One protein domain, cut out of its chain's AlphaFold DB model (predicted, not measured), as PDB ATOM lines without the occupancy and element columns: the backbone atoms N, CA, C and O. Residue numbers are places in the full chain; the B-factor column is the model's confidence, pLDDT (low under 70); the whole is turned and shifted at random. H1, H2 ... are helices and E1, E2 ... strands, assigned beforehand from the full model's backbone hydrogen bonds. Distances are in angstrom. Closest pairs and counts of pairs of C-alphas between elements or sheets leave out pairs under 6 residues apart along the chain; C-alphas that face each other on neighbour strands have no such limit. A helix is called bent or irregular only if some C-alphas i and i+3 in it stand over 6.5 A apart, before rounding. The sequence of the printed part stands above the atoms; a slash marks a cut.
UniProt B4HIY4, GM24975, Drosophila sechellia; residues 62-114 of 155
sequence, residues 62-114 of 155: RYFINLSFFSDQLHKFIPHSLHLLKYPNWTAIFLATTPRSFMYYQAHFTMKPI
ATOM      1  N   ARG A  62      10.676   4.419  36.890       87.00
ATOM      2  CA  ARG A  62      10.964   5.634  36.146       87.00
ATOM      3  C   ARG A  62      11.458   5.252  34.772       87.00
ATOM      4  O   ARG A  62      12.242   4.313  34.620       87.00
ATOM      5  N   TYR A  63      11.019   6.011  33.797       86.00
ATOM      6  CA  TYR A  63      11.415   5.861  32.423       86.00
ATOM      7  C   TYR A  63      11.845   7.200  31.857       86.00
ATOM      8  O   TYR A  63      11.382   8.226  32.346       86.00
ATOM      9  N   PHE A  64      12.691   7.203  30.834       86.56
ATOM     10  CA  PHE A  64      13.089   8.443  30.180       86.56
ATOM     11  C   PHE A  64      13.185   8.322  28.661       86.56
ATOM     12  O   PHE A  64      13.388   7.230  28.131       86.56
ATOM     13  N   ILE A  65      13.064   9.462  27.982       83.25
ATOM     14  CA  ILE A  65      13.250   9.643  26.540       83.25
ATOM     15  C   ILE A  65      14.123  10.886  26.334       83.25
ATOM     16  O   ILE A  65      13.824  11.934  26.905       83.25
ATOM     17  N   ASN A  66      15.187  10.780  25.531       85.25
ATOM     18  CA  ASN A  66      15.976  11.936  25.093       85.25
ATOM     19  C   ASN A  66      15.274  12.599  23.896       85.25
ATOM     20  O   ASN A  66      15.065  11.966  22.861       85.25
ATOM     21  N   LEU A  67      14.892  13.861  24.066       78.00
ATOM     22  CA  LEU A  67      14.155  14.672  23.104       78.00
ATOM     23  C   LEU A  67      15.041  15.653  22.328       78.00
ATOM     24  O   LEU A  67      14.530  16.344  21.449       78.00
ATOM     25  N   SER A  68      16.345  15.724  22.609       76.06
ATOM     26  CA  SER A  68      17.262  16.665  21.952       76.06
ATOM     27  C   SER A  68      17.323  16.502  20.438       76.06
ATOM     28  O   SER A  68      17.515  17.482  19.730       76.06
ATOM     29  N   PHE A  69      17.066  15.300  19.912       67.81
ATOM     30  CA  PHE A  69      16.976  15.058  18.465       67.81
ATOM     31  C   PHE A  69      15.789  15.763  17.786       67.81
ATOM     32  O   PHE A  69      15.722  15.815  16.561       67.81
ATOM     33  N   PHE A  70      14.851  16.297  18.571       66.62
ATOM     34  CA  PHE A  70      13.636  16.959  18.108       66.62
ATOM     35  C   PHE A  70      13.475  18.347  18.735       66.62
ATOM     36  O   PHE A  70      12.342  18.802  18.891       66.62
ATOM     37  N   SER A  71      14.571  19.025  19.099       66.62
ATOM     38  CA  SER A  71      14.555  20.354  19.741       66.62
ATOM     39  C   SER A  71      13.590  21.330  19.063       66.62
ATOM     40  O   SER A  71      12.783  21.985  19.719       66.62
ATOM     41  N   ASP A  72      13.597  21.338  17.735       68.31
ATOM     42  CA  ASP A  72      12.835  22.287  16.923       68.31
ATOM     43  C   ASP A  72      11.357  21.880  16.802       68.31
ATOM     44  O   ASP A  72      10.484  22.688  16.487       68.31
ATOM     45  N   GLN A  73      11.052  20.612  17.083       65.56
ATOM     46  CA  GLN A  73       9.713  20.026  17.031       65.56
ATOM     47  C   GLN A  73       9.165  19.692  18.421       65.56
ATOM     48  O   GLN A  73       8.073  19.133  18.521       65.56
ATOM     49  N   LEU A  74       9.866  20.075  19.494       67.81
ATOM     50  CA  LEU A  74       9.512  19.745  20.874       67.81
ATOM     51  C   LEU A  74       8.076  20.181  21.198       67.81
ATOM     52  O   LEU A  74       7.290  19.414  21.744       67.81
ATOM     53  N   HIS A  75       7.695  21.382  20.753       68.19
ATOM     54  CA  HIS A  75       6.356  21.951  20.923       68.19
ATOM     55  C   HIS A  75       5.238  21.138  20.241       68.19
ATOM     56  O   HIS A  75       4.102  21.153  20.707       68.19
ATOM     57  N   LYS A  76       5.545  20.397  19.168       68.19
ATOM     58  CA  LYS A  76       4.612  19.467  18.502       68.19
ATOM     59  C   LYS A  76       4.670  18.078  19.127       68.19
ATOM     60  O   LYS A  76       3.637  17.424  19.266       68.19
ATOM     61  N   PHE A  77       5.866  17.651  19.521       67.88
ATOM     62  CA  PHE A  77       6.135  16.330  20.069       67.88
ATOM     63  C   PHE A  77       5.525  16.149  21.458       67.88
ATOM     64  O   PHE A  77       4.907  15.121  21.705       67.88
ATOM     65  N   ILE A  78       5.636  17.139  22.347       67.81
ATOM     66  CA  ILE A  78       5.091  17.094  23.713       67.81
ATOM     67  C   ILE A  78       3.594  16.735  23.725       67.81
ATOM     68  O   ILE A  78       3.254  15.689  24.280       67.81
ATOM     69  N   PRO A  79       2.689  17.498  23.081       65.06
ATOM     70  CA  PRO A  79       1.265  17.162  23.076       65.06
ATOM     71  C   PRO A  79       0.975  15.830  22.367       65.06
ATOM     72  O   PRO A  79       0.131  15.062  22.829       65.06
ATOM     73  N   HIS A  80       1.727  15.493  21.311       64.19
ATOM     74  CA  HIS A  80       1.606  14.200  20.630       64.19
ATOM     75  C   HIS A  80       2.188  13.029  21.421       64.19
ATOM     76  O   HIS A  80       1.846  11.895  21.134       64.19
ATOM     77  N   SER A  81       3.027  13.246  22.423       64.12
ATOM     78  CA  SER A  81       3.609  12.162  23.223       64.12
ATOM     79  C   SER A  81       2.871  11.978  24.537       64.12
ATOM     80  O   SER A  81       2.812  10.875  25.066       64.12
ATOM     81  N   LEU A  82       2.232  13.038  25.038       61.69
ATOM     82  CA  LEU A  82       1.409  12.996  26.245       61.69
ATOM     83  C   LEU A  82       0.227  12.023  26.117       61.69
ATOM     84  O   LEU A  82      -0.122  11.370  27.096       61.69
ATOM     85  N   HIS A  83      -0.352  11.842  24.923       62.56
ATOM     86  CA  HIS A  83      -1.431  10.859  24.742       62.56
ATOM     87  C   HIS A  83      -0.953   9.397  24.838       62.56
ATOM     88  O   HIS A  83      -1.766   8.517  25.123       62.56
ATOM     89  N   LEU A  84       0.343   9.127  24.627       54.75
ATOM     90  CA  LEU A  84       0.944   7.801  24.842       54.75
ATOM     91  C   LEU A  84       1.105   7.493  26.340       54.75
ATOM     92  O   LEU A  84       1.381   6.360  26.724       54.75
ATOM     93  N   LEU A  85       0.890   8.497  27.192       61.28
ATOM     94  CA  LEU A  85       1.006   8.446  28.645       61.28
ATOM     95  C   LEU A  85      -0.366   8.472  29.321       61.28
ATOM     96  O   LEU A  85      -0.499   8.951  30.442       61.28
ATOM     97  N   LYS A  86      -1.387   7.918  28.654       58.56
ATOM     98  CA  LYS A  86      -2.786   7.779  29.112       58.56
ATOM     99  C   LYS A  86      -2.976   6.891  30.355       58.56
ATOM    100  O   LYS A  86      -4.073   6.398  30.606       58.56
ATOM    101  N   TYR A  87      -1.934   6.677  31.148       65.69
ATOM    102  CA  TYR A  87      -2.033   5.935  32.391       65.69
ATOM    103  C   TYR A  87      -2.335   6.914  33.533       65.69
ATOM    104  O   TYR A  87      -1.494   7.755  33.843       65.69
ATOM    105  N   PRO A  88      -3.493   6.793  34.211       64.75
ATOM    106  CA  PRO A  88      -3.919   7.740  35.252       64.75
ATOM    107  C   PRO A  88      -2.962   7.805  36.451       64.75
ATOM    108  O   PRO A  88      -2.997   8.743  37.236       64.75
ATOM    109  N   ASN A  89      -2.079   6.813  36.574       74.94
ATOM    110  CA  ASN A  89      -1.165   6.653  37.697       74.94
ATOM    111  C   ASN A  89       0.280   7.018  37.353       74.94
ATOM    112  O   ASN A  89       1.205   6.618  38.061       74.94
ATOM    113  N   TRP A  90       0.491   7.702  36.231       79.69
ATOM    114  CA  TRP A  90       1.807   8.091  35.753       79.69
ATOM    115  C   TRP A  90       1.956   9.613  35.789       79.69
ATOM    116  O   TRP A  90       1.028  10.351  35.473       79.69
ATOM    117  N   THR A  91       3.139  10.090  36.170       80.88
ATOM    118  CA  THR A  91       3.518  11.504  36.087       80.88
ATOM    119  C   THR A  91       4.595  11.685  35.036       80.88
ATOM    120  O   THR A  91       5.635  11.030  35.096       80.88
ATOM    121  N   ALA A  92       4.351  12.606  34.106       80.38
ATOM    122  CA  ALA A  92       5.316  13.049  33.110       80.38
ATOM    123  C   ALA A  92       6.040  14.311  33.599       80.38
ATOM    124  O   ALA A  92       5.406  15.251  34.078       80.38
ATOM    125  N   ILE A  93       7.362  14.338  33.469       84.06
ATOM    126  CA  ILE A  93       8.234  15.455  33.834       84.06
ATOM    127  C   ILE A  93       9.104  15.768  32.619       84.06
ATOM    128  O   ILE A  93       9.821  14.899  32.136       84.06
ATOM    129  N   PHE A  94       9.071  17.007  32.138       83.38
ATOM    130  CA  PHE A  94      10.003  17.480  31.112       83.38
ATOM    131  C   PHE A  94      11.200  18.148  31.789       83.38
ATOM    132  O   PHE A  94      11.031  18.881  32.753       83.38
ATOM    133  N   LEU A  95      12.415  17.889  31.323       84.75
ATOM    134  CA  LEU A  95      13.635  18.393  31.944       84.75
ATOM    135  C   LEU A  95      14.595  18.896  30.869       84.75
ATOM    136  O   LEU A  95      14.985  18.129  29.996       84.75
ATOM    137  N   ALA A  96      15.006  20.158  30.972       85.88
ATOM    138  CA  ALA A  96      16.133  20.702  30.220       85.88
ATOM    139  C   ALA A  96      17.375  20.690  31.120       85.88
ATOM    140  O   ALA A  96      17.381  21.326  32.175       85.88
ATOM    141  N   THR A  97      18.411  19.938  30.757       85.81
ATOM    142  CA  THR A  97      19.629  19.810  31.571       85.81
ATOM    143  C   THR A  97      20.829  19.385  30.726       85.81
ATOM    144  O   THR A  97      20.672  18.972  29.584       85.81
ATOM    145  N   THR A  98      22.042  19.463  31.266       86.25
ATOM    146  CA  THR A  98      23.224  18.950  30.557       86.25
ATOM    147  C   THR A  98      23.243  17.413  30.578       86.25
ATOM    148  O   THR A  98      22.784  16.810  31.558       86.25
ATOM    149  N   PRO A  99      23.839  16.745  29.568       85.62
ATOM    150  CA  PRO A  99      23.963  15.284  29.551       85.62
ATOM    151  C   PRO A  99      24.601  14.728  30.831       85.62
ATOM    152  O   PRO A  99      24.158  13.722  31.382       85.62
ATOM    153  N   ARG A 100      25.621  15.424  31.352       85.12
ATOM    154  CA  ARG A 100      26.332  15.040  32.578       85.12
ATOM    155  C   ARG A 100      25.418  15.058  33.804       85.12
ATOM    156  O   ARG A 100      25.421  14.101  34.577       85.12
ATOM    157  N   SER A 101      24.638  16.123  33.979       84.50
ATOM    158  CA  SER A 101      23.687  16.239  35.087       84.50
ATOM    159  C   SER A 101      22.570  15.204  34.977       84.50
ATOM    160  O   SER A 101      22.175  14.620  35.987       84.50
ATOM    161  N   PHE A 102      22.109  14.912  33.758       88.88
ATOM    162  CA  PHE A 102      21.130  13.855  33.529       88.88
ATOM    163  C   PHE A 102      21.674  12.469  33.899       88.88
ATOM    164  O   PHE A 102      21.013  11.734  34.627       88.88
ATOM    165  N   MET A 103      22.896  12.126  33.476       86.38
ATOM    166  CA  MET A 103      23.549  10.861  33.846       86.38
ATOM    167  C   MET A 103      23.706  10.718  35.363       86.38
ATOM    168  O   MET A 103      23.422   9.658  35.922       86.38
ATOM    169  N   TYR A 104      24.097  11.797  36.049       86.75
ATOM    170  CA  TYR A 104      24.164  11.818  37.509       86.75
ATOM    171  C   TYR A 104      22.790  11.554  38.144       86.75
ATOM    172  O   TYR A 104      22.665  10.728  39.051       86.75
ATOM    173  N   TYR A 105      21.742  12.207  37.640       85.38
ATOM    174  CA  TYR A 105      20.366  12.009  38.091       85.38
ATOM    175  C   TYR A 105      19.877  10.568  37.837       85.38
ATOM    176  O   TYR A 105      19.306   9.940  38.728       85.38
ATOM    177  N   GLN A 106      20.171   9.999  36.666       88.31
ATOM    178  CA  GLN A 106      19.849   8.615  36.307       88.31
ATOM    179  C   GLN A 106      20.528   7.589  37.227       88.31
ATOM    180  O   GLN A 106      19.915   6.575  37.564       88.31
ATOM    181  N   ALA A 107      21.765   7.848  37.661       86.50
ATOM    182  CA  ALA A 107      22.480   6.971  38.589       86.50
ATOM    183  C   ALA A 107      21.821   6.920  39.981       86.50
ATOM    184  O   ALA A 107      21.772   5.860  40.602       86.50
ATOM    185  N   HIS A 108      21.265   8.042  40.453       87.00
ATOM    186  CA  HIS A 108      20.602   8.134  41.763       87.00
ATOM    187  C   HIS A 108      19.162   7.620  41.744       87.00
ATOM    188  O   HIS A 108      18.647   7.117  42.743       87.00
ATOM    189  N   PHE A 109      18.493   7.744  40.602       85.00
ATOM    190  CA  PHE A 109      17.105   7.353  40.438       85.00
ATOM    191  C   PHE A 109      17.004   6.328  39.317       85.00
ATOM    192  O   PHE A 109      16.911   6.699  38.156       85.00
ATOM    193  N   THR A 110      16.969   5.034  39.653       83.62
ATOM    194  CA  THR A 110      16.919   3.966  38.644       83.62
ATOM    195  C   THR A 110      15.831   4.237  37.605       83.62
ATOM    196  O   THR A 110      14.642   4.332  37.929       83.62
ATOM    197  N   MET A 111      16.271   4.383  36.359       86.56
ATOM    198  CA  MET A 111      15.484   4.846  35.225       86.56
ATOM    199  C   MET A 111      15.764   3.956  34.017       86.56
ATOM    200  O   MET A 111      16.916   3.618  33.747       86.56
ATOM    201  N   LYS A 112      14.715   3.571  33.286       84.44
ATOM    202  CA  LYS A 112      14.831   2.781  32.057       84.44
ATOM    203  C   LYS A 112      14.594   3.661  30.825       84.44
ATOM    204  O   LYS A 112      13.609   4.395  30.810       84.44
ATOM    205  N   PRO A 113      15.424   3.588  29.778       82.81
ATOM    206  CA  PRO A 113      15.098   4.267  28.532       82.81
ATOM    207  C   PRO A 113      13.830   3.636  27.937       82.81
ATOM    208  O   PRO A 113      13.770   2.418  27.751       82.81
ATOM    209  N   ILE A 114      12.809   4.440  27.642       72.56
ATOM    210  CA  ILE A 114      11.756   4.031  26.704       72.56
ATOM    211  C   ILE A 114      12.391   4.231  25.339       72.56
ATOM    212  O   ILE A 114      12.565   5.377  24.946       72.56
TER     213      ILE A 114
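AT A GLANCE: This is residues 62 to 114 of the 155 residues of the protein "GM24975" of Drosophila sechellia (UniProt B4HIY4). This is a flat, open frame with few contacts across it: the helices H1 and H2 lie at opposite sides, E2 runs across the space between them from near the end of H1 to near the start of H2, and E1 also lies in that space with the short E3 beside it. The printed part has 53 residues, with two named helices and three named strands in the order E1, H1, E2, H2, E3. E1 and E3 form a parallel sheet of two strands, in the order E1, E3, and the class is mixed, helices and strands. The whole is only just compact, close to loose, with a radius of gyration of the C-alphas of 12.0 A, and it spans 29 by 28 by 14 A.

HOW THE PARTS SIT: Begin at the sheet, where E1, residues 62 to 66, and E3, residues 111 to 113, are parallel neighbours with 42 degrees between their directions. C-alphas 63 and 112 face each other at 4.6 A, and you will find N 112 and O 62 within hydrogen-bond range at 2.9 A, as are N 64 and O 112 at 3.0 A. Look next at E2, residues 90 to 97, which pairs with no named strand; E1 and E2 are near each other, with 9 pairs of C-alphas within 10 A, while E2 and E3 are apart. H1, residues 68 to 85, comes closest to E2 at the C-alphas of Leu 85 and Ala 92, 7.7 A apart. H1 is irregular, with C-alphas 69 and 72 at 8.5 A, and has a kink of 105 degrees near residue 75. H2, residues 99 to 108, and E2 meet only through their link. H1 and H2 are apart, as are E1 and H2, and H1 and E3. In H2 every O i to N i+4 pair is within hydrogen-bond range; in H1 6 of 14 are, beside 9 of 15 O i to N i+3 pairs.

IN THESE COORDINATES: Find C-alpha 62 at (10.964, 5.634, 36.146), where E1 begins; it runs 13.7 A to C-alpha 66. H1 covers 19.4 A from C-alpha 68 to C-alpha 85. From C-alpha 90 at (1.807, 8.091, 35.753), E2 runs 21.7 A to C-alpha 97. H2 measures 14.5 A from C-alpha 99 to C-alpha 108, and E3 runs 6.7 A from C-alpha 111 to C-alpha 113 at (15.098, 4.267, 28.532).

THE WHOLE: The C-alphas farthest apart are those of Pro 88 and Arg 100, at 31.2 A. Residues 69 to 76, 83 to 89 and 100 to 105 stand free. The printed part has no cut, and its four links, E1 to H1, H1 to E2, E2 to H2 and H2 to E3, are tight. The mean pLDDT of the printed part is 76.7, and residues 69 to 88 are under 70.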